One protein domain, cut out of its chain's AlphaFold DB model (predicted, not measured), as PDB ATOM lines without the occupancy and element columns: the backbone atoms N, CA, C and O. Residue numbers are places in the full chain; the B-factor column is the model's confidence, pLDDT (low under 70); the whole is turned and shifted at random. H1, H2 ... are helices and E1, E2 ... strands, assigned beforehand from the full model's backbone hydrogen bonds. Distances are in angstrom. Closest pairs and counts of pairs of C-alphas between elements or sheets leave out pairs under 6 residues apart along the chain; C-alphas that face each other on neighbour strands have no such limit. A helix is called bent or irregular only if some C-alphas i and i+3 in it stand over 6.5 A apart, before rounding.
ATOM      1  N   VAL A 549      26.066 -63.849 -10.821       42.66
ATOM      2  CA  VAL A 549      25.030 -62.924 -11.337       42.66
ATOM      3  C   VAL A 549      24.528 -63.320 -12.731       42.66
ATOM      4  O   VAL A 549      23.387 -63.044 -13.081       42.66
ATOM      5  N   THR A 550      25.354 -63.999 -13.533       46.38
ATOM      6  CA  THR A 550      24.931 -64.548 -14.833       46.38
ATOM      7  C   THR A 550      24.114 -65.835 -14.720       46.38
ATOM      8  O   THR A 550      23.577 -66.285 -15.724       46.38
ATOM      9  N   PHE A 551      24.046 -66.441 -13.533       43.81
ATOM     10  CA  PHE A 551      23.440 -67.756 -13.315       43.81
ATOM     11  C   PHE A 551      22.040 -67.688 -12.689       43.81
ATOM     12  O   PHE A 551      21.276 -68.639 -12.820       43.81
ATOM     13  N   LEU A 552      21.699 -66.585 -12.010       42.31
ATOM     14  CA  LEU A 552      20.422 -66.435 -11.310       42.31
ATOM     15  C   LEU A 552      19.344 -65.777 -12.194       42.31
ATOM     16  O   LEU A 552      19.652 -64.846 -12.949       42.31
ATOM     17  N   PRO A 553      18.075 -66.214 -12.093       46.69
ATOM     18  CA  PRO A 553      16.942 -65.524 -12.697       46.69
ATOM     19  C   PRO A 553      16.883 -64.048 -12.281       46.69
ATOM     20  O   PRO A 553      17.162 -63.675 -11.143       46.69
ATOM     21  N   LYS A 554      16.498 -63.176 -13.219       47.50
ATOM     22  CA  LYS A 554      16.489 -61.715 -13.012       47.50
ATOM     23  C   LYS A 554      15.549 -61.263 -11.887       47.50
ATOM     24  O   LYS A 554      15.824 -60.244 -11.266       47.50
ATOM     25  N   SER A 555      14.467 -62.003 -11.643       44.12
ATOM     26  CA  SER A 555      13.543 -61.802 -10.519       44.12
ATOM     27  C   SER A 555      14.245 -61.955  -9.171       44.12
ATOM     28  O   SER A 555      14.057 -61.134  -8.279       44.12
ATOM     29  N   ASP A 556      15.117 -62.953  -9.062       48.09
ATOM     30  CA  ASP A 556      15.740 -63.368  -7.807       48.09
ATOM     31  C   ASP A 556      16.858 -62.392  -7.418       48.09
ATOM     32  O   ASP A 556      17.048 -62.060  -6.250       48.09
ATOM     33  N   LEU A 557      17.535 -61.820  -8.421       51.16
ATOM     34  CA  LEU A 557      18.496 -60.731  -8.228       51.16
ATOM     35  C   LEU A 557      17.844 -59.434  -7.710       51.16
ATOM     36  O   LEU A 557      18.518 -58.638  -7.056       51.16
ATOM     37  N   LEU A 558      16.561 -59.195  -8.010       45.53
ATOM     38  CA  LEU A 558      15.829 -58.004  -7.562       45.53
ATOM     39  C   LEU A 558      15.302 -58.153  -6.126       45.53
ATOM     40  O   LEU A 558      15.224 -57.164  -5.393       45.53
ATOM     41  N   THR A 559      14.964 -59.371  -5.702       45.03
ATOM     42  CA  THR A 559      14.380 -59.646  -4.379       45.03
ATOM     43  C   THR A 559      15.417 -59.970  -3.307       45.03
ATOM     44  O   THR A 559      15.140 -59.742  -2.134       45.03
ATOM     45  N   CYS A 560      16.625 -60.385  -3.689       48.06
ATOM     46  CA  CYS A 560      17.740 -60.715  -2.800       48.06
ATOM     47  C   CYS A 560      18.064 -59.612  -1.754       48.06
ATOM     48  O   CYS A 560      18.424 -58.482  -2.106       48.06
ATOM     49  N   THR A 561      17.944 -59.950  -0.462       42.59
ATOM     50  CA  THR A 561      18.029 -59.019   0.686       42.59
ATOM     51  C   THR A 561      19.345 -59.058   1.463       42.59
ATOM     52  O   THR A 561      19.655 -58.077   2.125       42.59
ATOM     53  N   PHE A 562      20.137 -60.130   1.369       45.06
ATOM     54  CA  PHE A 562      21.400 -60.260   2.107       45.06
ATOM     55  C   PHE A 562      22.515 -60.747   1.189       45.06
ATOM     56  O   PHE A 562      22.747 -61.942   1.074       45.06
ATOM     57  N   ILE A 563      23.207 -59.816   0.533       48.31
ATOM     58  CA  ILE A 563      24.546 -60.058  -0.014       48.31
ATOM     59  C   ILE A 563      25.464 -58.976   0.552       48.31
ATOM     60  O   ILE A 563      24.991 -57.895   0.884       48.31
ATOM     61  N   ASN A 564      26.768 -59.253   0.661       51.97
ATOM     62  CA  ASN A 564      27.792 -58.239   0.922       51.97
ATOM     63  C   ASN A 564      27.466 -56.938   0.155       51.97
ATOM     64  O   ASN A 564      27.203 -56.968  -1.053       51.97
ATOM     65  N   THR A 565      27.516 -55.811   0.869       53.72
ATOM     66  CA  THR A 565      27.120 -54.465   0.416       53.72
ATOM     67  C   THR A 565      27.739 -54.057  -0.926       53.72
ATOM     68  O   THR A 565      27.132 -53.315  -1.697       53.72
ATOM     69  N   THR A 566      28.912 -54.590  -1.271       54.09
ATOM     70  CA  THR A 566      29.599 -54.363  -2.552       54.09
ATOM     71  C   THR A 566      28.900 -55.070  -3.723       54.09
ATOM     72  O   THR A 566      28.747 -54.481  -4.794       54.09
ATOM     73  N   TRP A 567      28.440 -56.316  -3.539       55.38
ATOM     74  CA  TRP A 567      27.694 -57.082  -4.557       55.38
ATOM     75  C   TRP A 567      26.337 -56.455  -4.828       55.38
ATOM     76  O   TRP A 567      25.947 -56.228  -5.972       55.38
ATOM     77  N   GLU A 568      25.648 -56.147  -3.737       54.66
ATOM     78  CA  GLU A 568      24.361 -55.490  -3.715       54.66
ATOM     79  C   GLU A 568      24.429 -54.153  -4.466       54.66
ATOM     80  O   GLU A 568      23.626 -53.908  -5.364       54.66
ATOM     81  N   THR A 569      25.447 -53.335  -4.187       60.66
ATOM     82  CA  THR A 569      25.643 -52.035  -4.842       60.66
ATOM     83  C   THR A 569      25.924 -52.171  -6.343       60.66
ATOM     84  O   THR A 569      25.259 -51.514  -7.144       60.66
ATOM     85  N   GLU A 570      26.847 -53.043  -6.766       58.47
ATOM     86  CA  GLU A 570      27.243 -53.167  -8.182       58.47
ATOM     87  C   GLU A 570      26.155 -53.831  -9.048       58.47
ATOM     88  O   GLU A 570      25.858 -53.367 -10.155       58.47
ATOM     89  N   VAL A 571      25.517 -54.900  -8.551       58.88
ATOM     90  CA  VAL A 571      24.409 -55.574  -9.251       58.88
ATOM     91  C   VAL A 571      23.230 -54.623  -9.397       58.88
ATOM     92  O   VAL A 571      22.661 -54.523 -10.484       58.88
ATOM     93  N   ARG A 572      22.898 -53.860  -8.352       61.16
ATOM     94  CA  ARG A 572      21.800 -52.888  -8.404       61.16
ATOM     95  C   ARG A 572      22.121 -51.708  -9.298       61.16
ATOM     96  O   ARG A 572      21.272 -51.347 -10.106       61.16
ATOM     97  N   HIS A 573      23.335 -51.165  -9.252       62.00
ATOM     98  CA  HIS A 573      23.729 -50.084 -10.155       62.00
ATOM     99  C   HIS A 573      23.606 -50.506 -11.632       62.00
ATOM    100  O   HIS A 573      23.204 -49.712 -12.485       62.00
ATOM    101  N   ARG A 574      23.877 -51.779 -11.956       60.91
ATOM    102  CA  ARG A 574      23.699 -52.318 -13.316       60.91
ATOM    103  C   ARG A 574      22.249 -52.642 -13.656       60.91
ATOM    104  O   ARG A 574      21.783 -52.245 -14.722       60.91
ATOM    105  N   LEU A 575      21.536 -53.347 -12.780       61.75
ATOM    106  CA  LEU A 575      20.151 -53.743 -13.027       61.75
ATOM    107  C   LEU A 575      19.230 -52.528 -13.088       61.75
ATOM    108  O   LEU A 575      18.420 -52.460 -13.995       61.75
ATOM    109  N   LEU A 576      19.392 -51.527 -12.225       63.41
ATOM    110  CA  LEU A 576      18.535 -50.333 -12.214       63.41
ATOM    111  C   LEU A 576      18.734 -49.422 -13.429       63.41
ATOM    112  O   LEU A 576      17.818 -48.693 -13.803       63.41
ATOM    113  N   ASN A 577      19.909 -49.477 -14.061       61.78
ATOM    114  CA  ASN A 577      20.167 -48.771 -15.315       61.78
ATOM    115  C   ASN A 577      19.593 -49.493 -16.542       61.78
ATOM    116  O   ASN A 577      19.364 -48.856 -17.569       61.78
ATOM    117  N   LEU A 578      19.353 -50.803 -16.446       61.28
ATOM    118  CA  LEU A 578      18.852 -51.636 -17.546       61.28
ATOM    119  C   LEU A 578      17.376 -52.020 -17.391       61.28
ATOM    120  O   LEU A 578      16.716 -52.332 -18.379       61.28
ATOM    121  N   TYR A 579      16.869 -52.020 -16.164       75.06
ATOM    122  CA  TYR A 579      15.521 -52.436 -15.822       75.06
ATOM    123  C   TYR A 579      14.576 -51.244 -15.828       75.06
ATOM    124  O   TYR A 579      14.944 -50.120 -15.479       75.06
ATOM    125  N   ARG A 580      13.344 -51.514 -16.241       82.00
ATOM    126  CA  ARG A 580      12.274 -50.534 -16.332       82.00
ATOM    127  C   ARG A 580      11.220 -50.919 -15.317       82.00
ATOM    128  O   ARG A 580      10.638 -51.994 -15.423       82.00
ATOM    129  N   ILE A 581      11.039 -50.087 -14.300       86.75
ATOM    130  CA  ILE A 581      10.040 -50.354 -13.264       86.75
ATOM    131  C   ILE A 581       8.687 -49.897 -13.791       86.75
ATOM    132  O   ILE A 581       8.535 -48.727 -14.121       86.75
ATOM    133  N   SER A 582       7.729 -50.817 -13.874       90.50
ATOM    134  CA  SER A 582       6.343 -50.525 -14.231       90.50
ATOM    135  C   SER A 582       5.539 -50.282 -12.958       90.50
ATOM    136  O   SER A 582       5.232 -51.229 -12.236       90.50
ATOM    137  N   LEU A 583       5.200 -49.025 -12.689       91.94
ATOM    138  CA  LEU A 583       4.327 -48.655 -11.584       91.94
ATOM    139  C   LEU A 583       2.868 -48.647 -12.030       91.94
ATOM    140  O   LEU A 583       2.548 -48.152 -13.112       91.94
ATOM    141  N   THR A 584       2.004 -49.132 -11.153       91.00
ATOM    142  CA  THR A 584       0.547 -49.012 -11.209       91.00
ATOM    143  C   THR A 584       0.044 -48.478  -9.865       91.00
ATOM    144  O   THR A 584       0.800 -48.495  -8.884       91.00
ATOM    145  N   PRO A 585      -1.206 -47.991  -9.773       88.69
ATOM    146  CA  PRO A 585      -1.778 -47.581  -8.492       88.69
ATOM    147  C   PRO A 585      -1.693 -48.671  -7.411       88.69
ATOM    148  O   PRO A 585      -1.521 -48.352  -6.239       88.69
ATOM    149  N   GLU A 586      -1.759 -49.946  -7.800       87.44
ATOM    150  CA  GLU A 586      -1.755 -51.086  -6.877       87.44
ATOM    151  C   GLU A 586      -0.363 -51.403  -6.313       87.44
ATOM    152  O   GLU A 586      -0.259 -51.840  -5.169       87.44
ATOM    153  N   ASN A 587       0.712 -51.191  -7.083       90.38
ATOM    154  CA  ASN A 587       2.065 -51.615  -6.689       90.38
ATOM    155  C   ASN A 587       2.975 -50.471  -6.204       90.38
ATOM    156  O   ASN A 587       4.080 -50.715  -5.711       90.38
ATOM    157  N   ILE A 588       2.540 -49.212  -6.327       90.94
ATOM    158  CA  ILE A 588       3.412 -48.062  -6.067       90.94
ATOM    159  C   ILE A 588       3.878 -47.971  -4.612       90.94
ATOM    160  O   ILE A 588       5.032 -47.625  -4.363       90.94
ATOM    161  N   THR A 589       3.023 -48.316  -3.647       87.94
ATOM    162  CA  THR A 589       3.380 -48.286  -2.222       87.94
ATOM    163  C   THR A 589       4.438 -49.335  -1.882       87.94
ATOM    164  O   THR A 589       5.344 -49.061  -1.095       87.94
ATOM    165  N   GLU A 590       4.360 -50.522  -2.486       82.88
ATOM    166  CA  GLU A 590       5.369 -51.571  -2.322       82.88
ATOM    167  C   GLU A 590       6.711 -51.120  -2.908       82.88
ATOM    168  O   GLU A 590       7.750 -51.208  -2.250       82.88
ATOM    169  N   HIS A 591       6.688 -50.531  -4.106       83.44
ATOM    170  CA  HIS A 591       7.894 -49.994  -4.726       83.44
ATOM    171  C   HIS A 591       8.491 -48.805  -3.960       83.44
ATOM    172  O   HIS A 591       9.716 -48.749  -3.842       83.44
ATOM    173  N   ASP A 592       7.690 -47.891  -3.398       85.06
ATOM    174  CA  ASP A 592       8.211 -46.789  -2.568       85.06
ATOM    175  C   ASP A 592       8.918 -47.338  -1.324       85.06
ATOM    176  O   ASP A 592      10.034 -46.921  -1.020       85.06
ATOM    177  N   LYS A 593       8.339 -48.351  -0.658       82.81
ATOM    178  CA  LYS A 593       8.991 -49.041   0.467       82.81
ATOM    179  C   LYS A 593      10.325 -49.653   0.047       82.81
ATOM    180  O   LYS A 593      11.332 -49.411   0.703       82.81
ATOM    181  N   ILE A 594      10.369 -50.376  -1.074       76.94
ATOM    182  CA  ILE A 594      11.610 -50.982  -1.586       76.94
ATOM    183  C   ILE A 594      12.674 -49.908  -1.854       76.94
ATOM    184  O   ILE A 594      13.836 -50.093  -1.486       76.94
ATOM    185  N   ILE A 595      12.298 -48.783  -2.468       79.88
ATOM    186  CA  ILE A 595      13.230 -47.691  -2.773       79.88
ATOM    187  C   ILE A 595      13.724 -47.008  -1.495       79.88
ATOM    188  O   ILE A 595      14.924 -46.759  -1.383       79.88
ATOM    189  N   ILE A 596      12.837 -46.733  -0.533       80.06
ATOM    190  CA  ILE A 596      13.188 -46.111   0.753       80.06
ATOM    191  C   ILE A 596      14.131 -47.020   1.541       80.06
ATOM    192  O   ILE A 596      15.191 -46.570   1.971       80.06
ATOM    193  N   THR A 597      13.790 -48.301   1.685       74.25
ATOM    194  CA  THR A 597      14.592 -49.264   2.450       74.25
ATOM    195  C   THR A 597      15.960 -49.504   1.814       74.25
ATOM    196  O   THR A 597      16.927 -49.756   2.525       74.25
ATOM    197  N   ARG A 598      16.071 -49.425   0.480       71.38
ATOM    198  CA  ARG A 598      17.288 -49.830  -0.249       71.38
ATOM    199  C   ARG A 598      18.065 -48.674  -0.887       71.38
ATOM    200  O   ARG A 598      19.059 -48.927  -1.567       71.38
ATOM    201  N   GLY A 599      17.615 -47.429  -0.717       75.25
ATOM    202  CA  GLY A 599      18.305 -46.196  -1.123       75.25
ATOM    203  C   GLY A 599      18.463 -45.958  -2.632       75.25
ATOM    204  O   GLY A 599      19.128 -45.000  -3.034       75.25
ATOM    205  N   ASN A 600      17.870 -46.791  -3.491       73.94
ATOM    206  CA  ASN A 600      18.161 -46.810  -4.925       73.94
ATOM    207  C   ASN A 600      16.903 -46.586  -5.778       73.94
ATOM    208  O   ASN A 600      15.957 -47.364  -5.713       73.94
ATOM    209  N   CYS A 601      16.912 -45.546  -6.617       78.69
ATOM    210  CA  CYS A 601      15.806 -45.201  -7.517       78.69
ATOM    211  C   CYS A 601      16.128 -45.625  -8.961       78.69
ATOM    212  O   CYS A 601      17.256 -45.393  -9.409       78.69
ATOM    213  N   PRO A 602      15.169 -46.188  -9.718       83.56
ATOM    214  CA  PRO A 602      15.375 -46.524 -11.124       83.56
ATOM    215  C   PRO A 602      15.647 -45.282 -11.981       83.56
ATOM    216  O   PRO A 602      15.082 -44.211 -11.752       83.56
ATOM    217  N   THR A 603      16.467 -45.444 -13.023       90.44
ATOM    218  CA  THR A 603      16.642 -44.412 -14.059       90.44
ATOM    219  C   THR A 603      15.617 -44.547 -15.187       90.44
ATOM    220  O   THR A 603      15.359 -43.563 -15.886       90.44
ATOM    221  N   ASN A 604      14.997 -45.726 -15.337       92.50
ATOM    222  CA  ASN A 604      13.926 -45.992 -16.296       92.50
ATOM    223  C   ASN A 604      12.627 -46.383 -15.573       92.50
ATOM    224  O   ASN A 604      12.574 -47.396 -14.875       92.50
ATOM    225  N   LEU A 605      11.572 -45.601 -15.777       94.38
ATOM    226  CA  LEU A 605      10.274 -45.748 -15.125       94.38
ATOM    227  C   LEU A 605       9.173 -45.863 -16.182       94.38
ATOM    228  O   LEU A 605       9.220 -45.136 -17.165       94.38
ATOM    229  N   ASP A 606       8.192 -46.735 -15.987       94.50
ATOM    230  CA  ASP A 606       6.952 -46.792 -16.759       94.50
ATOM    231  C   ASP A 606       5.764 -46.576 -15.802       94.50
ATOM    232  O   ASP A 606       5.618 -47.296 -14.822       94.50
ATOM    233  N   LEU A 607       4.924 -45.572 -16.055       93.75
ATOM    234  CA  LEU A 607       3.709 -45.274 -15.293       93.75
ATOM    235  C   LEU A 607       2.489 -45.805 -16.051       93.75
ATOM    236  O   LEU A 607       2.080 -45.236 -17.070       93.75
ATOM    237  N   HIS A 608       1.901 -46.885 -15.548       89.19
ATOM    238  CA  HIS A 608       0.737 -47.543 -16.123       89.19
ATOM    239  C   HIS A 608      -0.513 -47.261 -15.286       89.19
ATOM    240  O   HIS A 608      -0.485 -47.332 -14.068       89.19
ATOM    241  N   GLN A 609      -1.634 -46.981 -15.959       81.06
ATOM    242  CA  GLN A 609      -2.963 -46.883 -15.334       81.06
ATOM    243  C   GLN A 609      -3.120 -45.786 -14.264       81.06
ATOM    244  O   GLN A 609      -3.982 -45.893 -13.401       81.06
ATOM    245  N   PHE A 610      -2.349 -44.699 -14.339       81.62
ATOM    246  CA  PHE A 610      -2.562 -43.518 -13.500       81.62
ATOM    247  C   PHE A 610      -3.465 -42.508 -14.223       81.62
ATOM    248  O   PHE A 610      -2.959 -41.751 -15.053       81.62
ATOM    249  N   PRO A 611      -4.783 -42.460 -13.940       72.31
ATOM    250  CA  PRO A 611      -5.660 -41.435 -14.511       72.31
ATOM    251  C   PRO A 611      -5.299 -40.035 -13.994       72.31
ATOM    252  O   PRO A 611      -5.496 -39.044 -14.684       72.31
ATOM    253  N   ASN A 612      -4.734 -39.954 -12.786       80.50
ATOM    254  CA  ASN A 612      -4.172 -38.742 -12.209       80.50
ATOM    255  C   ASN A 612      -2.910 -39.098 -11.409       80.50
ATOM    256  O   ASN A 612      -2.906 -40.047 -10.618       80.50
ATOM    257  N   LEU A 613      -1.848 -38.312 -11.597       85.31
ATOM    258  CA  LEU A 613      -0.566 -38.479 -10.913       85.31
ATOM    259  C   LEU A 613      -0.609 -38.087  -9.432       85.31
ATOM    260  O   LEU A 613       0.356 -38.342  -8.717       85.31
ATOM    261  N   SER A 614      -1.714 -37.513  -8.949       85.94
ATOM    262  CA  SER A 614      -1.915 -37.218  -7.526       85.94
ATOM    263  C   SER A 614      -1.718 -38.453  -6.642       85.94
ATOM    264  O   SER A 614      -1.064 -38.365  -5.609       85.94
ATOM    265  N   SER A 615      -2.195 -39.617  -7.091       84.69
ATOM    266  CA  SER A 615      -2.040 -40.900  -6.388       84.69
ATOM    267  C   SER A 615      -0.584 -41.378  -6.274       84.69
ATOM    268  O   SER A 615      -0.276 -42.206  -5.421       84.69
ATOM    269  N   CYS A 616       0.324 -40.833  -7.088       90.12
ATOM    270  CA  CYS A 616       1.758 -41.118  -7.053       90.12
ATOM    271  C   CYS A 616       2.627 -39.891  -6.730       90.12
ATOM    272  O   CYS A 616       3.848 -39.947  -6.901       90.12
ATOM    273  N   ALA A 617       2.030 -38.785  -6.273       90.44
ATOM    274  CA  ALA A 617       2.727 -37.512  -6.107       90.44
ATOM    275  C   ALA A 617       3.907 -37.610  -5.127       90.44
ATOM    276  O   ALA A 617       4.986 -37.103  -5.430       90.44
ATOM    277  N   ASP A 618       3.742 -38.325  -4.011       90.88
ATOM    278  CA  ASP A 618       4.796 -38.504  -3.003       90.88
ATOM    279  C   ASP A 618       6.003 -39.266  -3.558       90.88
ATOM    280  O   ASP A 618       7.153 -38.870  -3.353       90.88
ATOM    281  N   PHE A 619       5.746 -40.341  -4.307       93.06
ATOM    282  CA  PHE A 619       6.793 -41.117  -4.966       93.06
ATOM    283  C   PHE A 619       7.550 -40.250  -5.974       93.06
ATOM    284  O   PHE A 619       8.782 -40.210  -5.974       93.06
ATOM    285  N   ILE A 620       6.804 -39.541  -6.826       93.44
ATOM    286  CA  ILE A 620       7.356 -38.658  -7.852       93.44
ATOM    287  C   ILE A 620       8.208 -37.571  -7.195       93.44
ATOM    288  O   ILE A 620       9.361 -37.394  -7.579       93.44
ATOM    289  N   TYR A 621       7.702 -36.903  -6.161       93.19
ATOM    290  CA  TYR A 621       8.426 -35.856  -5.444       93.19
ATOM    291  C   TYR A 621       9.780 -36.348  -4.905       93.19
ATOM    292  O   TYR A 621      10.804 -35.689  -5.092       93.19
ATOM    293  N   LYS A 622       9.818 -37.549  -4.310       93.00
ATOM    294  CA  LYS A 622      11.050 -38.134  -3.753       93.00
ATOM    295  C   LYS A 622      12.051 -38.586  -4.822       93.00
ATOM    296  O   LYS A 622      13.258 -38.505  -4.599       93.00
ATOM    297  N   ASN A 623      11.581 -39.083  -5.969       93.81
ATOM    298  CA  ASN A 623      12.401 -39.916  -6.862       93.81
ATOM    299  C   ASN A 623      12.568 -39.381  -8.293       93.81
ATOM    300  O   ASN A 623      13.515 -39.755  -8.987       93.81
ATOM    301  N   ALA A 624      11.706 -38.477  -8.755       93.38
ATOM    302  CA  ALA A 624      11.636 -38.099 -10.166       93.38
ATOM    303  C   ALA A 624      12.892 -37.391 -10.702       93.38
ATOM    304  O   ALA A 624      13.215 -37.514 -11.884       93.38
ATOM    305  N   HIS A 625      13.674 -36.734  -9.842       94.56
ATOM    306  CA  HIS A 625      14.956 -36.137 -10.225       94.56
ATOM    307  C   HIS A 625      16.017 -37.174 -10.648       94.56
ATOM    308  O   HIS A 625      17.006 -36.802 -11.279       94.56
ATOM    309  N   LYS A 626      15.840 -38.467 -10.343       93.56
ATOM    310  CA  LYS A 626      16.771 -39.547 -10.730       93.56
ATOM    311  C   LYS A 626      16.367 -40.249 -12.033       93.56
ATOM    312  O   LYS A 626      17.182 -40.951 -12.635       93.56
ATOM    313  N   VAL A 627      15.134 -40.044 -12.498       94.69
ATOM    314  CA  VAL A 627      14.580 -40.703 -13.686       94.69
ATOM    315  C   VAL A 627      15.041 -39.984 -14.956       94.69
ATOM    316  O   VAL A 627      14.885 -38.773 -15.103       94.69
ATOM    317  N   LYS A 628      15.600 -40.751 -15.896       96.00
ATOM    318  CA  LYS A 628      16.074 -40.277 -17.209       96.00
ATOM    319  C   LYS A 628      15.183 -40.736 -18.358       96.00
ATOM    320  O   LYS A 628      15.118 -40.037 -19.373       96.00
ATOM    321  N   THR A 629      14.511 -41.873 -18.193       96.00
ATOM    322  CA  THR A 629      13.584 -42.451 -19.168       96.00
ATOM    323  C   THR A 629      12.238 -42.689 -18.504       96.00
ATOM    324  O   THR A 629      12.165 -43.433 -17.531       96.00
ATOM    325  N   LEU A 630      11.173 -42.118 -19.056       96.94
ATOM    326  CA  LEU A 630       9.807 -42.295 -18.570       96.94
ATOM    327  C   LEU A 630       8.956 -42.883 -19.688       96.94
ATOM    328  O   LEU A 630       8.951 -42.337 -20.785       96.94
ATOM    329  N   GLY A 631       8.244 -43.975 -19.446       96.69
ATOM    330  CA  GLY A 631       7.085 -44.356 -20.238       96.69
ATOM    331  C   GLY A 631       5.799 -44.051 -19.496       96.69
ATOM    332  O   GLY A 631       5.739 -44.135 -18.276       96.69
ATOM    333  N   THR A 632       4.759 -43.663 -20.215       95.56
ATOM    334  CA  THR A 632       3.444 -43.453 -19.621       95.56
ATOM    335  C   THR A 632       2.338 -43.630 -20.651       95.56
ATOM    336  O   THR A 632       2.579 -43.594 -21.862       95.56
ATOM    337  N   ARG A 633       1.118 -43.860 -20.170       92.81
ATOM    338  CA  ARG A 633      -0.086 -43.955 -20.988       92.81
ATOM    339  C   ARG A 633      -0.775 -42.594 -21.026       92.81
ATOM    340  O   ARG A 633      -1.045 -42.019 -19.979       92.81
ATOM    341  N   LEU A 634      -1.072 -42.104 -22.224       90.75
ATOM    342  CA  LEU A 634      -1.839 -40.884 -22.439       90.75
ATOM    343  C   LEU A 634      -3.191 -41.270 -23.039       90.75
ATOM    344  O   LEU A 634      -3.258 -41.907 -24.094       90.75
ATOM    345  N   VAL A 635      -4.272 -40.932 -22.345       87.75
ATOM    346  CA  VAL A 635      -5.627 -41.167 -22.843       87.75
ATOM    347  C   VAL A 635      -6.022 -39.968 -23.696       87.75
ATOM    348  O   VAL A 635      -5.985 -38.836 -23.226       87.75
ATOM    349  N   ILE A 636      -6.356 -40.195 -24.967       83.81
ATOM    350  CA  ILE A 636      -6.758 -39.127 -25.890       83.81
ATOM    351  C   ILE A 636      -8.140 -39.453 -26.470       83.81
ATOM    352  O   ILE A 636      -8.370 -40.598 -26.870       83.81
ATOM    353  N   PRO A 637      -9.038 -38.458 -26.596       78.50
ATOM    354  CA  PRO A 637      -8.955 -37.093 -26.057       78.50
ATOM    355  C   PRO A 637      -9.492 -36.984 -24.624       78.50
ATOM    356  O   PRO A 637     -10.686 -36.801 -24.412       78.50
ATOM    357  N   ASP A 638      -8.609 -37.067 -23.630       83.25
ATOM    358  CA  ASP A 638      -8.907 -36.590 -22.278       83.25
ATOM    359  C   ASP A 638      -8.578 -35.089 -22.210       83.25
ATOM    360  O   ASP A 638      -7.419 -34.749 -22.432       83.25
ATOM    361  N   PRO A 639      -9.516 -34.172 -21.905       82.44
ATOM    362  CA  PRO A 639      -9.239 -32.729 -21.866       82.44
ATOM    363  C   PRO A 639      -8.124 -32.333 -20.880       82.44
ATOM    364  O   PRO A 639      -7.558 -31.246 -20.988       82.44
ATOM    365  N   THR A 640      -7.768 -33.208 -19.938       86.75
ATOM    366  CA  THR A 640      -6.696 -32.985 -18.962       86.75
ATOM    367  C   THR A 640      -5.305 -33.395 -19.460       86.75
ATOM    368  O   THR A 640      -4.319 -33.133 -18.768       86.75
ATOM    369  N   TRP A 641      -5.174 -33.961 -20.671       88.12
ATOM    370  CA  TRP A 641      -3.901 -34.469 -21.215       88.12
ATOM    371  C   TRP A 641      -2.764 -33.434 -21.163       88.12
ATOM    372  O   TRP A 641      -1.619 -33.770 -20.856       88.12
ATOM    373  N   LEU A 642      -3.075 -32.158 -21.418       88.50
ATOM    374  CA  LEU A 642      -2.087 -31.080 -21.411       88.50
ATOM    375  C   LEU A 642      -1.621 -30.753 -19.984       88.50
ATOM    376  O   LEU A 642      -0.432 -30.549 -19.754       88.50
ATOM    377  N   GLN A 643      -2.542 -30.759 -19.015       89.00
ATOM    378  CA  GLN A 643      -2.211 -30.591 -17.596       89.00
ATOM    379  C   GLN A 643      -1.360 -31.762 -17.094       89.00
ATOM    380  O   GLN A 643      -0.406 -31.558 -16.346       89.00
ATOM    381  N   TYR A 644      -1.656 -32.974 -17.565       90.94
ATOM    382  CA  TYR A 644      -0.890 -34.175 -17.259       90.94
ATOM    383  C   TYR A 644       0.557 -34.077 -17.766       90.94
ATOM    384  O   TYR A 644       1.501 -34.267 -16.998       90.94
ATOM    385  N   LEU A 645       0.764 -33.704 -19.034       92.12
ATOM    386  CA  LEU A 645       2.115 -33.513 -19.580       92.12
ATOM    387  C   LEU A 645       2.857 -32.349 -18.920       92.12
ATOM    388  O   LEU A 645       4.055 -32.461 -18.670       92.12
ATOM    389  N   HIS A 646       2.154 -31.264 -18.596       90.62
ATOM    390  CA  HIS A 646       2.715 -30.148 -17.837       90.62
ATOM    391  C   HIS A 646       3.211 -30.607 -16.462       90.62
ATOM    392  O   HIS A 646       4.299 -30.224 -16.031       90.62
ATOM    393  N   TYR A 647       2.430 -31.421 -15.754       92.00
ATOM    394  CA  TYR A 647       2.855 -31.987 -14.479       92.00
ATOM    395  C   TYR A 647       4.105 -32.856 -14.668       92.00
ATOM    396  O   TYR A 647       5.097 -32.651 -13.976       92.00
ATOM    397  N   LEU A 648       4.118 -33.743 -15.670       93.94
ATOM    398  CA  LEU A 648       5.288 -34.574 -15.969       93.94
ATOM    399  C   LEU A 648       6.551 -33.757 -16.273       93.94
ATOM    400  O   LEU A 648       7.627 -34.111 -15.794       93.94
ATOM    401  N   SER A 649       6.442 -32.661 -17.027       94.31
ATOM    402  CA  SER A 649       7.606 -31.833 -17.361       94.31
ATOM    403  C   SER A 649       8.215 -31.163 -16.126       94.31
ATOM    404  O   SER A 649       9.434 -31.041 -16.037       94.31
ATOM    405  N   HIS A 650       7.382 -30.761 -15.163       93.12
ATOM    406  CA  HIS A 650       7.827 -30.144 -13.910       93.12
ATOM    407  C   HIS A 650       8.358 -31.178 -12.918       93.12
ATOM    408  O   HIS A 650       9.371 -30.952 -12.258       93.12
ATOM    409  N   SER A 651       7.687 -32.321 -12.829       94.75
ATOM    410  CA  SER A 651       8.025 -33.375 -11.886       94.75
ATOM    411  C   SER A 651       9.321 -34.097 -12.234       94.75
ATOM    412  O   SER A 651      10.036 -34.497 -11.323       94.75
ATOM    413  N   PHE A 652       9.658 -34.250 -13.520       95.88
ATOM    414  CA  PHE A 652      10.821 -35.019 -13.975       95.88
ATOM    415  C   PHE A 652      11.903 -34.117 -14.602       95.88
ATOM    416  O   PHE A 652      12.136 -34.162 -15.814       95.88
ATOM    417  N   PRO A 653      12.639 -33.324 -13.799       94.81
ATOM    418  CA  PRO A 653      13.540 -32.284 -14.304       94.81
ATOM    419  C   PRO A 653      14.779 -32.818 -15.034       94.81
ATOM    420  O   PRO A 653      15.512 -32.029 -15.627       94.81
ATOM    421  N   ASN A 654      15.060 -34.125 -14.971       95.88
ATOM    422  CA  ASN A 654      16.199 -34.785 -15.625       95.88
ATOM    423  C   ASN A 654      15.779 -35.755 -16.740       95.88
ATOM    424  O   ASN A 654      16.599 -36.543 -17.219       95.88
ATOM    425  N   LEU A 655      14.519 -35.680 -17.176       97.31
ATOM    426  CA  LEU A 655      13.996 -36.547 -18.216       97.31
ATOM    427  C   LEU A 655      14.674 -36.272 -19.563       97.31
ATOM    428  O   LEU A 655      14.647 -35.154 -20.069       97.31
ATOM    429  N   THR A 656      15.259 -37.312 -20.152       96.94
ATOM    430  CA  THR A 656      15.917 -37.253 -21.472       96.94
ATOM    431  C   THR A 656      15.178 -38.051 -22.537       96.94
ATOM    432  O   THR A 656      15.298 -37.751 -23.725       96.94
ATOM    433  N   THR A 657      14.407 -39.057 -22.117       96.75
ATOM    434  CA  THR A 657      13.625 -39.926 -22.995       96.75
ATOM    435  C   THR A 657      12.203 -40.053 -22.463       96.75
ATOM    436  O   THR A 657      12.014 -40.459 -21.317       96.75
ATOM    437  N   LEU A 658      11.207 -39.758 -23.297       97.06
ATOM    438  CA  LEU A 658       9.791 -39.934 -22.982       97.06
ATOM    439  C   LEU A 658       9.164 -40.933 -23.960       97.06
ATOM    440  O   LEU A 658       9.321 -40.813 -25.171       97.06
ATOM    441  N   LYS A 659       8.450 -41.926 -23.434       96.50
ATOM    442  CA  LYS A 659       7.674 -42.904 -24.194       96.50
ATOM    443  C   LYS A 659       6.195 -42.734 -23.863       96.50
ATOM    444  O   LYS A 659       5.806 -42.805 -22.704       96.50
ATOM    445  N   LEU A 660       5.364 -42.545 -24.868       94.94
ATOM    446  CA  LEU A 660       3.942 -42.291 -24.720       94.94
ATOM    447  C   LEU A 660       3.162 -43.386 -25.406       94.94
ATOM    448  O   LEU A 660       3.352 -43.646 -26.586       94.94
ATOM    449  N   THR A 661       2.284 -44.020 -24.648       93.12
ATOM    450  CA  THR A 661       1.323 -44.978 -25.176       93.12
ATOM    451  C   THR A 661      -0.020 -44.282 -25.281       93.12
ATOM    452  O   THR A 661      -0.662 -44.023 -24.264       93.12
ATOM    453  N   LEU A 662      -0.423 -43.944 -26.498       90.88
ATOM    454  CA  LEU A 662      -1.700 -43.309 -26.775       90.88
ATOM    455  C   LEU A 662      -2.796 -44.362 -26.731       90.88
ATOM    456  O   LEU A 662      -2.674 -45.432 -27.327       90.88
ATOM    457  N   THR A 663      -3.863 -44.069 -25.998       87.12
ATOM    458  CA  THR A 663      -4.986 -44.995 -25.853       87.12
ATOM    459  C   THR A 663      -6.316 -44.272 -25.879       87.12
ATOM    460  O   THR A 663      -6.419 -43.120 -25.460       87.12
ATOM    461  N   LYS A 664      -7.344 -44.981 -26.340       82.94
ATOM    462  CA  LYS A 664      -8.727 -44.518 -26.309       82.94
ATOM    463  C   LYS A 664      -9.321 -44.757 -24.906       82.94
ATOM    464  O   LYS A 664      -9.015 -45.784 -24.297       82.94
ATOM    465  N   PRO A 665     -10.152 -43.849 -24.371       80.50
ATOM    466  CA  PRO A 665     -10.956 -44.117 -23.186       80.50
ATOM    467  C   PRO A 665     -11.983 -45.217 -23.473       80.50
ATOM    468  O   PRO A 665     -12.541 -45.302 -24.569       80.50
ATOM    469  N   ASN A 666     -12.241 -46.051 -22.468       73.69
ATOM    470  CA  ASN A 666     -13.005 -47.287 -22.625       73.69
ATOM    471  C   ASN A 666     -14.514 -47.087 -22.890       73.69
ATOM    472  O   ASN A 666     -15.168 -48.061 -23.249       73.69
ATOM    473  N   THR A 678      -4.463 -23.271 -25.265       67.00
ATOM    474  CA  THR A 678      -3.117 -22.781 -25.584       67.00
ATOM    475  C   THR A 678      -2.151 -23.171 -24.461       67.00
ATOM    476  O   THR A 678      -2.442 -22.875 -23.295       67.00
ATOM    477  N   PRO A 679      -1.005 -23.808 -24.764       62.72
ATOM    478  CA  PRO A 679      -0.025 -24.174 -23.750       62.72
ATOM    479  C   PRO A 679       0.495 -22.929 -23.024       62.72
ATOM    480  O   PRO A 679       0.778 -21.899 -23.638       62.72
ATOM    481  N   LYS A 680       0.631 -23.018 -21.695       71.19
ATOM    482  CA  LYS A 680       1.316 -21.978 -20.922       71.19
ATOM    483  C   LYS A 680       2.812 -22.012 -21.286       71.19
ATOM    484  O   LYS A 680       3.389 -23.096 -21.305       71.19
ATOM    485  N   PRO A 681       3.471 -20.861 -21.518       65.31
ATOM    486  CA  PRO A 681       4.839 -20.791 -22.056       65.31
ATOM    487  C   PRO A 681       5.926 -21.448 -21.184       65.31
ATOM    488  O   PRO A 681       7.034 -21.674 -21.660       65.31
ATOM    489  N   ASN A 682       5.624 -21.794 -19.929       70.88
ATOM    490  CA  ASN A 682       6.608 -22.329 -18.983       70.88
ATOM    491  C   ASN A 682       6.661 -23.865 -18.925       70.88
ATOM    492  O   ASN A 682       7.475 -24.414 -18.188       70.88
ATOM    493  N   SER A 683       5.817 -24.579 -19.675       72.00
ATOM    494  CA  SER A 683       5.786 -26.043 -19.647       72.00
ATOM    495  C   SER A 683       6.385 -26.647 -20.897       72.00
ATOM    496  O   SER A 683       5.679 -26.891 -21.872       72.00
ATOM    497  N   SER A 684       7.687 -26.906 -20.867       87.81
ATOM    498  CA  SER A 684       8.332 -27.677 -21.921       87.81
ATOM    499  C   SER A 684       9.335 -28.676 -21.344       87.81
ATOM    500  O   SER A 684       9.915 -28.499 -20.270       87.81
ATOM    501  N   PHE A 685       9.532 -29.765 -22.073       92.25
ATOM    502  CA  PHE A 685      10.502 -30.809 -21.804       92.25
ATOM    503  C   PHE A 685      11.862 -30.445 -22.414       92.25
ATOM    504  O   PHE A 685      12.378 -31.151 -23.281       92.25
ATOM    505  N   PHE A 686      12.481 -29.357 -21.948       93.25
ATOM    506  CA  PHE A 686      13.752 -28.857 -22.498       93.25
ATOM    507  C   PHE A 686      14.894 -29.892 -22.518       93.25
ATOM    508  O   PHE A 686      15.814 -29.766 -23.323       93.25
ATOM    509  N   LYS A 687      14.881 -30.910 -21.649       95.50
ATOM    510  CA  LYS A 687      15.921 -31.957 -21.623       95.50
ATOM    511  C   LYS A 687      15.568 -33.217 -22.416       95.50
ATOM    512  O   LYS A 687      16.453 -34.050 -22.624       95.50
ATOM    513  N   VAL A 688      14.318 -33.372 -22.861       96.88
ATOM    514  CA  VAL A 688      13.900 -34.561 -23.609       96.88
ATOM    515  C   VAL A 688      14.431 -34.467 -25.030       96.88
ATOM    516  O   VAL A 688      13.984 -33.655 -25.831       96.88
ATOM    517  N   LYS A 689      15.382 -35.348 -25.329       96.75
ATOM    518  CA  LYS A 689      15.999 -35.498 -26.649       96.75
ATOM    519  C   LYS A 689      15.362 -36.624 -27.451       96.75
ATOM    520  O   LYS A 689      15.510 -36.664 -28.666       96.75
ATOM    521  N   LYS A 690      14.682 -37.565 -26.786       96.56
ATOM    522  CA  LYS A 690      14.077 -38.741 -27.422       96.56
ATOM    523  C   LYS A 690      12.606 -38.868 -27.045       96.56
ATOM    524  O   LYS A 690      12.287 -38.992 -25.865       96.56
ATOM    525  N   LEU A 691      11.735 -38.907 -28.044       95.94
ATOM    526  CA  LEU A 691      10.302 -39.129 -27.885       95.94
ATOM    527  C   LEU A 691       9.907 -40.399 -28.637       95.94
ATOM    528  O   LEU A 691      10.204 -40.535 -29.820       95.94
ATOM    529  N   SER A 692       9.247 -41.333 -27.961       95.38
ATOM    530  CA  SER A 692       8.655 -42.521 -28.577       95.38
ATOM    531  C   SER A 692       7.150 -42.487 -28.371       95.38
ATOM    532  O   SER A 692       6.701 -42.382 -27.237       95.38
ATOM    533  N   ILE A 693       6.371 -42.564 -29.438       93.69
ATOM    534  CA  ILE A 693       4.913 -42.570 -29.400       93.69
ATOM    535  C   ILE A 693       4.456 -43.925 -29.945       93.69
ATOM    536  O   ILE A 693       4.896 -44.352 -31.011       93.69
ATOM    537  N   ILE A 694       3.606 -44.612 -29.188       91.88
ATOM    538  CA  ILE A 694       2.994 -45.890 -29.547       91.88
ATOM    539  C   ILE A 694       1.485 -45.702 -29.544       91.88
ATOM    540  O   ILE A 694       0.951 -45.188 -28.562       91.88
ATOM    541  N   SER A 695       0.802 -46.123 -30.603       87.50
ATOM    542  CA  SER A 695      -0.657 -46.060 -30.691       87.50
ATOM    543  C   SER A 695      -1.237 -47.448 -30.936       87.50
ATOM    544  O   SER A 695      -1.134 -47.977 -32.031       87.50
ATOM    545  N   TYR A 696      -1.909 -48.018 -29.936       79.62
ATOM    546  CA  TYR A 696      -2.636 -49.277 -30.111       79.62
ATOM    547  C   TYR A 696      -4.039 -48.973 -30.645       79.62
ATOM    548  O   TYR A 696      -4.966 -48.739 -29.863       79.62
ATOM    549  N   HIS A 697      -4.204 -48.918 -31.967       69.25
ATOM    550  CA  HIS A 697      -5.516 -48.715 -32.582       69.25
ATOM    551  C   HIS A 697      -5.977 -49.953 -33.364       69.25
ATOM    552  O   HIS A 697      -5.244 -50.495 -34.184       69.25
ATOM    553  N   VAL A 698      -7.231 -50.369 -33.146       57.59
ATOM    554  CA  VAL A 698      -7.889 -51.433 -33.923       57.59
ATOM    555  C   VAL A 698      -8.298 -50.871 -35.293       57.59
ATOM    556  O   VAL A 698      -9.078 -49.915 -35.329       57.59
ATOM    557  N   PRO A 699      -7.815 -51.410 -36.424       54.94
ATOM    558  CA  PRO A 699      -8.139 -50.891 -37.755       54.94
ATOM    559  C   PRO A 699      -9.658 -50.698 -37.955       54.94
ATOM    560  O   PRO A 699     -10.426 -51.635 -37.754       54.94
ATOM    561  N   GLY A 700     -10.102 -49.487 -38.334       61.66
ATOM    562  CA  GLY A 700     -11.497 -49.210 -38.738       61.66
ATOM    563  C   GLY A 700     -12.325 -48.245 -37.871       61.66
ATOM    564  O   GLY A 700     -13.387 -47.818 -38.313       61.66
ATOM    565  N   GLN A 701     -11.866 -47.844 -36.679       61.44
ATOM    566  CA  GLN A 701     -12.533 -46.813 -35.843       61.44
ATOM    567  C   GLN A 701     -11.777 -45.464 -35.770       61.44
ATOM    568  O   GLN A 701     -12.085 -44.631 -34.914       61.44
ATOM    569  N   SER A 702     -10.778 -45.252 -36.632       65.25
ATOM    570  CA  SER A 702      -9.663 -44.325 -36.388       65.25
ATOM    571  C   SER A 702      -9.898 -42.869 -36.824       65.25
ATOM    572  O   SER A 702      -9.461 -41.969 -36.114       65.25
ATOM    573  N   ALA A 703     -10.699 -42.595 -37.860       76.75
ATOM    574  CA  ALA A 703     -10.762 -41.259 -38.483       76.75
ATOM    575  C   ALA A 703     -11.092 -40.081 -37.534       76.75
ATOM    576  O   ALA A 703     -10.513 -39.000 -37.645       76.75
ATOM    577  N   LYS A 704     -12.017 -40.254 -36.573       75.81
ATOM    578  CA  LYS A 704     -12.353 -39.180 -35.611       75.81
ATOM    579  C   LYS A 704     -11.219 -38.959 -34.606       75.81
ATOM    580  O   LYS A 704     -10.902 -37.817 -34.290       75.81
ATOM    581  N   LEU A 705     -10.603 -40.040 -34.122       75.25
ATOM    582  CA  LEU A 705      -9.474 -39.968 -33.196       75.25
ATOM    583  C   LEU A 705      -8.233 -39.400 -33.893       75.25
ATOM    584  O   LEU A 705      -7.542 -38.581 -33.304       75.25
ATOM    585  N   GLU A 706      -7.986 -39.774 -35.146       76.19
ATOM    586  CA  GLU A 706      -6.928 -39.212 -35.989       76.19
ATOM    587  C   GLU A 706      -7.082 -37.707 -36.173       76.19
ATOM    588  O   GLU A 706      -6.110 -36.975 -36.008       76.19
ATOM    589  N   ALA A 707      -8.290 -37.234 -36.498       81.38
ATOM    590  CA  ALA A 707      -8.558 -35.809 -36.648       81.38
ATOM    591  C   ALA A 707      -8.295 -35.067 -35.330       81.38
ATOM    592  O   ALA A 707      -7.642 -34.023 -35.313       81.38
ATOM    593  N   THR A 708      -8.732 -35.647 -34.210       81.94
ATOM    594  CA  THR A 708      -8.466 -35.104 -32.878       81.94
ATOM    595  C   THR A 708      -6.975 -35.088 -32.546       81.94
ATOM    596  O   THR A 708      -6.461 -34.053 -32.127       81.94
ATOM    597  N   ILE A 709      -6.258 -36.190 -32.765       82.06
ATOM    598  CA  ILE A 709      -4.816 -36.264 -32.535       82.06
ATOM    599  C   ILE A 709      -4.103 -35.247 -33.427       82.06
ATOM    600  O   ILE A 709      -3.326 -34.448 -32.925       82.06
ATOM    601  N   SER A 710      -4.429 -35.196 -34.717       83.75
ATOM    602  CA  SER A 710      -3.852 -34.240 -35.668       83.75
ATOM    603  C   SER A 710      -4.040 -32.793 -35.215       83.75
ATOM    604  O   SER A 710      -3.103 -32.002 -35.301       83.75
ATOM    605  N   SER A 711      -5.205 -32.461 -34.647       85.62
ATOM    606  CA  SER A 711      -5.483 -31.115 -34.130       85.62
ATOM    607  C   SER A 711      -4.624 -30.716 -32.921       85.62
ATOM    608  O   SER A 711      -4.361 -29.530 -32.729       85.62
ATOM    609  N   ILE A 712      -4.138 -31.678 -32.125       86.00
ATOM    610  CA  ILE A 712      -3.315 -31.402 -30.936       86.00
ATOM    611  C   ILE A 712      -1.805 -31.480 -31.199       86.00
ATOM    612  O   ILE A 712      -1.035 -30.998 -30.368       86.00
ATOM    613  N   ILE A 713      -1.354 -32.038 -32.331       87.12
ATOM    614  CA  ILE A 713       0.081 -32.198 -32.644       87.12
ATOM    615  C   ILE A 713       0.870 -30.887 -32.522       87.12
ATOM    616  O   ILE A 713       1.940 -30.929 -31.919       87.12
ATOM    617  N   PRO A 714       0.391 -29.719 -32.994       86.56
ATOM    618  CA  PRO A 714       1.156 -28.481 -32.845       86.56
ATOM    619  C   PRO A 714       1.419 -28.105 -31.386       86.56
ATOM    620  O   PRO A 714       2.540 -27.747 -31.024       86.56
ATOM    621  N   GLN A 715       0.407 -28.257 -30.528       86.50
ATOM    622  CA  GLN A 715       0.553 -28.037 -29.089       86.50
ATOM    623  C   GLN A 715       1.494 -29.079 -28.479       86.50
ATOM    624  O   GLN A 715       2.302 -28.755 -27.616       86.50
ATOM    625  N   PHE A 716       1.408 -30.321 -28.958       86.62
ATOM    626  CA  PHE A 716       2.237 -31.431 -28.520       86.62
ATOM    627  C   PHE A 716       3.721 -31.199 -28.825       86.62
ATOM    628  O   PHE A 716       4.568 -31.352 -27.951       86.62
ATOM    629  N   VAL A 717       4.036 -30.800 -30.055       88.12
ATOM    630  CA  VAL A 717       5.396 -30.536 -30.532       88.12
ATOM    631  C   VAL A 717       6.029 -29.360 -29.796       88.12
ATOM    632  O   VAL A 717       7.198 -29.443 -29.419       88.12
ATOM    633  N   ALA A 718       5.253 -28.312 -29.507       89.56
ATOM    634  CA  ALA A 718       5.727 -27.156 -28.747       89.56
ATOM    635  C   ALA A 718       6.275 -27.527 -27.352       89.56
ATOM    636  O   ALA A 718       7.076 -26.784 -26.784       89.56
ATOM    637  N   LEU A 719       5.898 -28.691 -26.805       92.00
ATOM    638  CA  LEU A 719       6.422 -29.188 -25.534       92.00
ATOM    639  C   LEU A 719       7.852 -29.748 -25.637       92.00
ATOM    640  O   LEU A 719       8.474 -29.938 -24.596       92.00
ATOM    641  N   PHE A 720       8.399 -30.016 -26.828       94.19
ATOM    642  CA  PHE A 720       9.697 -30.691 -27.009       94.19
ATOM    643  C   PHE A 720      10.670 -29.875 -27.878       94.19
ATOM    644  O   PHE A 720      11.071 -30.332 -28.948       94.19
ATOM    645  N   PRO A 721      11.110 -28.685 -27.426       93.44
ATOM    646  CA  PRO A 721      11.918 -27.774 -28.244       93.44
ATOM    647  C   PRO A 721      13.304 -28.321 -28.634       93.44
ATOM    648  O   PRO A 721      13.910 -27.818 -29.570       93.44
ATOM    649  N   ASN A 722      13.811 -29.342 -27.931       94.31
ATOM    650  CA  ASN A 722      15.139 -29.932 -28.148       94.31
ATOM    651  C   ASN A 722      15.063 -31.397 -28.622       94.31
ATOM    652  O   ASN A 722      15.933 -32.211 -28.295       94.31
ATOM    653  N   LEU A 723      13.996 -31.763 -29.337       94.88
ATOM    654  CA  LEU A 723      13.780 -33.136 -29.778       94.88
ATOM    655  C   LEU A 723      14.794 -33.548 -30.859       94.88
ATOM    656  O   LEU A 723      14.772 -33.054 -31.978       94.88
ATOM    657  N   GLU A 724      15.661 -34.511 -30.547       94.94
ATOM    658  CA  GLU A 724      16.647 -35.046 -31.495       94.94
ATOM    659  C   GLU A 724      16.136 -36.311 -32.195       94.94
ATOM    660  O   GLU A 724      16.406 -36.522 -33.372       94.94
ATOM    661  N   THR A 725      15.429 -37.186 -31.475       93.75
ATOM    662  CA  THR A 725      14.944 -38.478 -31.983       93.75
ATOM    663  C   THR A 725      13.449 -38.631 -31.758       93.75
ATOM    664  O   THR A 725      12.997 -38.620 -30.612       93.75
ATOM    665  N   LEU A 726      12.703 -38.876 -32.833       94.25
ATOM    666  CA  LEU A 726      11.293 -39.255 -32.790       94.25
ATOM    667  C   LEU A 726      11.137 -40.722 -33.207       94.25
ATOM    668  O   LEU A 726      11.665 -41.137 -34.235       94.25
ATOM    669  N   SER A 727      10.413 -41.518 -32.423       93.56
ATOM    670  CA  SER A 727      10.030 -42.881 -32.787       93.56
ATOM    671  C   SER A 727       8.514 -43.029 -32.769       93.56
ATOM    672  O   SER A 727       7.894 -42.801 -31.735       93.56
ATOM    673  N   CYS A 728       7.928 -43.437 -33.888       91.38
ATOM    674  CA  CYS A 728       6.496 -43.665 -34.045       91.38
ATOM    675  C   CYS A 728       6.252 -45.159 -34.268       91.38
ATOM    676  O   CYS A 728       6.835 -45.750 -35.178       91.38
ATOM    677  N   ILE A 729       5.413 -45.772 -33.433       89.38
ATOM    678  CA  ILE A 729       5.083 -47.199 -33.501       89.38
ATOM    679  C   ILE A 729       3.567 -47.350 -33.623       89.38
ATOM    680  O   ILE A 729       2.849 -46.856 -32.758       89.38
ATOM    681  N   GLU A 730       3.096 -48.020 -34.678       87.25
ATOM    682  CA  GLU A 730       1.655 -48.224 -34.946       87.25
ATOM    683  C   GLU A 730       0.867 -46.904 -35.067       87.25
ATOM    684  O   GLU A 730      -0.301 -46.792 -34.701       87.25
ATOM    685  N   ILE A 731       1.527 -45.866 -35.577       83.31
ATOM    686  CA  ILE A 731       0.935 -44.549 -35.820       83.31
ATOM    687  C   ILE A 731       0.675 -44.386 -37.314       83.31
ATOM    688  O   ILE A 731       1.421 -44.909 -38.137       83.31
ATOM    689  N   GLU A 732      -0.367 -43.648 -37.675       83.12
ATOM    690  CA  GLU A 732      -0.659 -43.340 -39.072       83.12
ATOM    691  C   GLU A 732       0.276 -42.279 -39.666       83.12
ATOM    692  O   GLU A 732       0.862 -41.444 -38.968       83.12
ATOM    693  N   GLN A 733       0.394 -42.286 -40.994       83.88
ATOM    694  CA  GLN A 733       1.267 -41.370 -41.717       83.88
ATOM    695  C   GLN A 733       0.988 -39.892 -41.420       83.88
ATOM    696  O   GLN A 733       1.931 -39.163 -41.124       83.88
ATOM    697  N   LEU A 734      -0.276 -39.458 -41.454       82.94
ATOM    698  CA  LEU A 734      -0.642 -38.043 -41.303       82.94
ATOM    699  C   LEU A 734      -0.144 -37.459 -39.972       82.94
ATOM    700  O   LEU A 734       0.333 -36.328 -39.900       82.94
ATOM    701  N   MET A 735      -0.205 -38.254 -38.901       82.38
ATOM    702  CA  MET A 735       0.337 -37.858 -37.606       82.38
ATOM    703  C   MET A 735       1.857 -37.694 -37.679       82.38
ATOM    704  O   MET A 735       2.394 -36.697 -37.203       82.38
ATOM    705  N   THR A 736       2.550 -38.641 -38.307       83.81
ATOM    706  CA  THR A 736       4.008 -38.583 -38.481       83.81
ATOM    707  C   THR A 736       4.432 -37.354 -39.292       83.81
ATOM    708  O   THR A 736       5.361 -36.656 -38.891       83.81
ATOM    709  N   GLU A 737       3.730 -37.043 -40.381       85.06
ATOM    710  CA  GLU A 737       3.974 -35.852 -41.207       85.06
ATOM    711  C   GLU A 737       3.823 -34.561 -40.410       85.06
ATOM    712  O   GLU A 737       4.717 -33.716 -40.418       85.06
ATOM    713  N   ASN A 738       2.727 -34.434 -39.663       85.50
ATOM    714  CA  ASN A 738       2.482 -33.268 -38.821       85.50
ATOM    715  C   ASN A 738       3.582 -33.088 -37.763       85.50
ATOM    716  O   ASN A 738       4.000 -31.962 -37.501       85.50
ATOM    717  N   PHE A 739       4.103 -34.176 -37.186       84.12
ATOM    718  CA  PHE A 739       5.246 -34.105 -36.272       84.12
ATOM    719  C   PHE A 739       6.534 -33.653 -36.971       84.12
ATOM    720  O   PHE A 739       7.245 -32.800 -36.440       84.12
ATOM    721  N   LEU A 740       6.840 -34.198 -38.151       84.50
ATOM    722  CA  LEU A 740       8.053 -33.853 -38.900       84.50
ATOM    723  C   LEU A 740       8.053 -32.406 -39.385       84.50
ATOM    724  O   LEU A 740       9.085 -31.741 -39.323       84.50
ATOM    725  N   ASN A 741       6.893 -31.908 -39.808       85.44
ATOM    726  CA  ASN A 741       6.741 -30.536 -40.276       85.44
ATOM    727  C   ASN A 741       6.916 -29.500 -39.157       85.44
ATOM    728  O   ASN A 741       7.208 -28.343 -39.447       85.44
ATOM    729  N   LEU A 742       6.747 -29.898 -37.890       86.00
ATOM    730  CA  LEU A 742       6.737 -28.976 -36.754       86.00
ATOM    731  C   LEU A 742       7.949 -29.123 -35.816       86.00
ATOM    732  O   LEU A 742       8.378 -28.125 -35.249       86.00
ATOM    733  N   ALA A 743       8.486 -30.334 -35.612       79.12
ATOM    734  CA  ALA A 743       9.511 -30.604 -34.588       79.12
ATOM    735  C   ALA A 743      10.948 -30.688 -35.131       79.12
ATOM    736  O   ALA A 743      11.893 -30.731 -34.346       79.12
ATOM    737  N   THR A 744      11.115 -30.770 -36.456       86.62
ATOM    738  CA  THR A 744      12.405 -30.936 -37.155       86.62
ATOM    739  C   THR A 744      13.417 -31.872 -36.451       86.62
ATOM    740  O   THR A 744      14.558 -31.463 -36.212       86.62
ATOM    741  N   PRO A 745      13.047 -33.111 -36.054       89.25
ATOM    742  CA  PRO A 745      13.963 -34.008 -35.348       89.25
ATOM    743  C   PRO A 745      15.134 -34.418 -36.250       89.25
ATOM    744  O   PRO A 745      14.962 -34.601 -37.444       89.25
ATOM    745  N   THR A 746      16.330 -34.653 -35.708       87.88
ATOM    746  CA  THR A 746      17.472 -35.104 -36.536       87.88
ATOM    747  C   THR A 746      17.437 -36.601 -36.849       87.88
ATOM    748  O   THR A 746      18.136 -37.050 -37.763       87.88
ATOM    749  N   ARG A 747      16.656 -37.397 -36.106       88.62
ATOM    750  CA  ARG A 747      16.503 -38.849 -36.291       88.62
ATOM    751  C   ARG A 747      15.040 -39.271 -36.203       88.62
ATOM    752  O   ARG A 747      14.346 -38.888 -35.261       88.62
ATOM    753  N   LEU A 748      14.607 -40.130 -37.123       90.31
ATOM    754  CA  LEU A 748      13.252 -40.682 -37.156       90.31
ATOM    755  C   LEU A 748      13.283 -42.212 -37.170       90.31
ATOM    756  O   LEU A 748      14.032 -42.798 -37.945       90.31
ATOM    757  N   ALA A 749      12.451 -42.857 -36.351       87.88
ATOM    758  CA  ALA A 749      12.238 -44.303 -36.368       87.88
ATOM    759  C   ALA A 749      10.746 -44.644 -36.521       87.88
ATOM    760  O   ALA A 749       9.969 -44.403 -35.598       87.88
ATOM    761  N   LEU A 750      10.343 -45.231 -37.645       87.38
ATOM    762  CA  LEU A 750       8.958 -45.618 -37.937       87.38
ATOM    763  C   LEU A 750       8.818 -47.135 -37.870       87.38
ATOM    764  O   LEU A 750       9.515 -47.840 -38.588       87.38
ATOM    765  N   LYS A 751       7.926 -47.666 -37.032       85.94
ATOM    766  CA  LYS A 751       7.683 -49.115 -36.923       85.94
ATOM    767  C   LYS A 751       6.192 -49.402 -37.017       85.94
ATOM    768  O   LYS A 751       5.413 -48.790 -36.300       85.94
ATOM    769  N   HIS A 752       5.787 -50.339 -37.869       80.94
ATOM    770  CA  HIS A 752       4.374 -50.691 -38.073       80.94
ATOM    771  C   HIS A 752       3.510 -49.493 -38.503       80.94
ATOM    772  O   HIS A 752       2.347 -49.392 -38.133       80.94
ATOM    773  N   VAL A 753       4.093 -48.569 -39.271       78.44
ATOM    774  CA  VAL A 753       3.408 -47.378 -39.789       78.44
ATOM    775  C   VAL A 753       2.857 -47.686 -41.177       78.44
ATOM    776  O   VAL A 753       3.589 -48.186 -42.039       78.44
ATOM    777  N   ALA A 754       1.578 -47.379 -41.388       76.50
ATOM    778  CA  ALA A 754       0.963 -47.446 -42.704       76.50
ATOM    779  C   ALA A 754       1.273 -46.162 -43.483       76.50
ATOM    780  O   ALA A 754       0.818 -45.091 -43.083       76.50
ATOM    781  N   LEU A 755       2.045 -46.258 -44.569       77.88
ATOM    782  CA  LEU A 755       2.339 -45.125 -45.453       77.88
ATOM    783  C   LEU A 755       1.435 -45.196 -46.690       77.88
ATOM    784  O   LEU A 755       1.551 -46.118 -47.495       77.88
ATOM    785  N   THR A 756       0.516 -44.246 -46.822       79.62
ATOM    786  CA  THR A 756      -0.337 -44.014 -47.994       79.62
ATOM    787  C   THR A 756       0.347 -43.188 -49.088       79.62
ATOM    788  O   THR A 756       0.065 -43.418 -50.259       79.62
ATOM    789  N   ASP A 757       1.247 -42.262 -48.739       79.75
ATOM    790  CA  ASP A 757       2.022 -41.449 -49.692       79.75
ATOM    791  C   ASP A 757       3.446 -41.167 -49.174       79.75
ATOM    792  O   ASP A 757       3.705 -40.106 -48.611       79.75
ATOM    793  N   PRO A 758       4.413 -42.077 -49.338       72.81
ATOM    794  CA  PRO A 758       5.754 -41.892 -48.784       72.81
ATOM    795  C   PRO A 758       6.474 -40.611 -49.257       72.81
ATOM    796  O   PRO A 758       7.431 -40.203 -48.600       72.81
ATOM    797  N   MET A 759       6.026 -39.964 -50.343       74.94
ATOM    798  CA  MET A 759       6.598 -38.702 -50.831       74.94
ATOM    799  C   MET A 759       6.157 -37.475 -50.017       74.94
ATOM    800  O   MET A 759       6.815 -36.439 -50.090       74.94
ATOM    801  N   GLY A 760       5.092 -37.583 -49.215       76.50
ATOM    802  CA  GLY A 760       4.595 -36.506 -48.349       76.50
ATOM    803  C   GLY A 760       5.455 -36.230 -47.106       76.50
ATOM    804  O   GLY A 760       5.343 -35.168 -46.490       76.50
ATOM    805  N   LEU A 761       6.362 -37.144 -46.739       79.75
ATOM    806  CA  LEU A 761       7.233 -36.977 -45.575       79.75
ATOM    807  C   LEU A 761       8.383 -36.006 -45.889       79.75
ATOM    808  O   LEU A 761       9.320 -36.335 -46.617       79.75
ATOM    809  N   ASN A 762       8.367 -34.825 -45.267       79.69
ATOM    810  CA  ASN A 762       9.487 -33.885 -45.324       79.69
ATOM    811  C   ASN A 762      10.684 -34.411 -44.509       79.69
ATOM    812  O   ASN A 762      10.854 -34.092 -43.333       79.69
ATOM    813  N   VAL A 763      11.518 -35.236 -45.144       85.88
ATOM    814  CA  VAL A 763      12.688 -35.887 -44.527       85.88
ATOM    815  C   VAL A 763      14.008 -35.148 -44.764       85.88
ATOM    816  O   VAL A 763      15.058 -35.633 -44.353       85.88
ATOM    817  N   ALA A 764      13.983 -33.973 -45.403       83.38
ATOM    818  CA  ALA A 764      15.192 -33.268 -45.845       83.38
ATOM    819  C   ALA A 764      16.152 -32.885 -44.700       83.38
ATOM    820  O   ALA A 764      17.348 -32.722 -44.920       83.38
ATOM    821  N   HIS A 765      15.634 -32.759 -43.476       83.94
ATOM    822  CA  HIS A 765      16.395 -32.405 -42.277       83.94
ATOM    823  C   HIS A 765      16.862 -33.628 -41.456       83.94
ATOM    824  O   HIS A 765      17.560 -33.462 -40.452       83.94
ATOM    825  N   LEU A 766      16.497 -34.856 -41.851       86.62
ATOM    826  CA  LEU A 766      16.855 -36.074 -41.121       86.62
ATOM    827  C   LEU A 766      18.294 -36.506 -41.423       86.62
ATOM    828  O   LEU A 766      18.683 -36.705 -42.569       86.62
ATOM    829  N   THR A 767      19.071 -36.756 -40.370       81.19
ATOM    830  CA  THR A 767      20.401 -37.389 -40.457       81.19
ATOM    831  C   THR A 767      20.336 -38.915 -40.406       81.19
ATOM    832  O   THR A 767      21.284 -39.590 -40.799       81.19
ATOM    833  N   HIS A 768      19.231 -39.472 -39.898       80.56
ATOM    834  CA  HIS A 768      19.013 -40.912 -39.795       80.56
ATOM    835  C   HIS A 768      17.517 -41.232 -39.872       80.56
ATOM    836  O   HIS A 768      16.716 -40.656 -39.136       80.56
ATOM    837  N   LEU A 769      17.167 -42.211 -40.707       85.56
ATOM    838  CA  LEU A 769      15.825 -42.781 -40.822       85.56
ATOM    839  C   LEU A 769      15.891 -44.297 -40.562       85.56
ATOM    840  O   LEU A 769      16.651 -44.993 -41.225       85.56
ATOM    841  N   ASP A 770      15.163 -44.789 -39.562       79.50
ATOM    842  CA  ASP A 770      15.005 -46.215 -39.234       79.50
ATOM    843  C   ASP A 770      13.577 -46.645 -39.597       79.50
ATOM    844  O   ASP A 770      12.608 -46.139 -39.031       79.50
ATOM    845  N   LEU A 771      13.435 -47.538 -40.576       76.94
ATOM    846  CA  LEU A 771      12.143 -48.043 -41.043       76.94
ATOM    847  C   LEU A 771      12.004 -49.512 -40.632       76.94
ATOM    848  O   LEU A 771      12.667 -50.396 -41.169       76.94
ATOM    849  N   GLY A 772      11.124 -49.773 -39.669       72.50
ATOM    850  CA  GLY A 772      10.638 -51.107 -39.333       72.50
ATOM    851  C   GLY A 772       9.610 -51.608 -40.350       72.50
ATOM    852  O   GLY A 772       9.539 -51.133 -41.476       72.50
ATOM    853  N   PHE A 773       8.784 -52.581 -39.965       55.16
ATOM    854  CA  PHE A 773       7.733 -53.104 -40.842       55.16
ATOM    855  C   PHE A 773       6.792 -51.967 -41.277       55.16
ATOM    856  O   PHE A 773       6.130 -51.373 -40.432       55.16
ATOM    857  N   LEU A 774       6.751 -51.636 -42.566       63.03
ATOM    858  CA  LEU A 774       5.840 -50.639 -43.130       63.03
ATOM    859  C   LEU A 774       4.741 -51.368 -43.900       63.03
ATOM    860  O   LEU A 774       5.041 -52.258 -44.698       63.03
ATOM    861  N   SER A 775       3.483 -50.988 -43.691       54.28
ATOM    862  CA  SER A 775       2.403 -51.376 -44.597       54.28
ATOM    863  C   SER A 775       2.194 -50.241 -45.598       54.28
ATOM    864  O   SER A 775       1.941 -49.102 -45.226       54.28
ATOM    865  N   LEU A 776       2.340 -50.511 -46.893       54.84
ATOM    866  CA  LEU A 776       1.967 -49.520 -47.903       54.84
ATOM    867  C   LEU A 776       0.440 -49.542 -48.024       54.84
ATOM    868  O   LEU A 776      -0.143 -50.552 -48.428       54.84
ATOM    869  N   GLY A 777      -0.204 -48.458 -47.596       48.97
ATOM    870  CA  GLY A 777      -1.644 -48.277 -47.746       48.97
ATOM    871  C   GLY A 777      -2.015 -48.196 -49.227       48.97
ATOM    872  O   GLY A 777      -1.207 -47.781 -50.055       48.97
TER     873      GLY A 777
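Overview. This is residues 549 to 666 and 678 to 777 of the 780 residues of an uncharacterized protein of Folsomia candida (UniProt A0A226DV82). The chain is wound in stacked turns: eight parallel strands stand side by side as one curled wall, and H3, H4, H5, H6 and H7 arc along one side of it. H1 and H2 sit loosely at the E1 end, and the small pair E8 and E10 turns off at the E9 end. The printed part has 218 residues, with named elements in the order H1 H2 E1 H3 E2 H4 E3 H5 E4 E5 H6 E6 H7 E7 E8 E9 E10; the sheet runs E1 E2 E3 E4 E5 E6 E7 E9, and the class is mixed, helices and strands. H3, H5 and H7 on one face of the sheet make two layers. The whole is compact, with a radius of gyration of the C-alphas of 19.1 A, yet elongated, spanning 59 by 37 by 32 A.

Arrangement. Begin with H1, residues 554 to 559, close but not clearly touching H2, residues 565 to 578; C-alphas 558 and 572 are closest, 7.9 A. H2 only grazes the sheet, with residues 576 to 578. Next find E1, 580 to 583, H3, 588 to 598, and E2, 604 to 607, a right-handed strand-helix-strand unit, two parallel neighbours with a helix between; N 583 and O 606 are 2.8 A apart. H4, 613 to 626, leads to E3, 629 to 635, and H5, 641 to 651, to E4, 657 to 663, where N 661 and O 632 are 2.8 A apart. H3 and H4 only just touch, with 3 pairs of C-alphas within 8 A, closest 592 and 619, 6.3 A. Past E5, 690 to 695, H6, 703 to 718, touches H7, 733 to 743, at a shallow tilt of 13 degrees, closest C-alphas 717 and 743, 5.8 A. H7's height over the sheet is 10.3 A. After E6, 725 to 729, E7, 747 to 751, runs on into E8, 753 to 755, at 96 degrees; E9, 768 to 771, runs on into E10, 774 to 776, at 71 degrees. Every O i to N i+4 pair is within hydrogen-bond range in H1, H3, H5 and H7, against 9 of 10 in H2, 6 of 10 in H4 and 10 of 12 in H6.

Along the chain. Find C-alpha 554 at (16.489, -61.715, -13.012), where H1 begins, and C-alpha 776 at (1.967, -49.520, -47.903), where E10 ends. H6 is 23.8 A long, H2 20.0 A, E3 19.6 A and E4 19.5 A. H4 and H6 are irregular: C-alphas 615 and 618 are 8.0 A apart, 711 and 714 7.3 A.

Size, cuts and confidence. C-alphas 564 and 759, the two farthest apart, are 59.2 A from each other. Residues 667 to 677 are not printed, a gap of 26.6 A between C-alphas 666 and 678. The link from E8 to E9, 12 residues, is long. Mean pLDDT of the printed part is 80.3; 44 residues are under 70, among them 549 to 578.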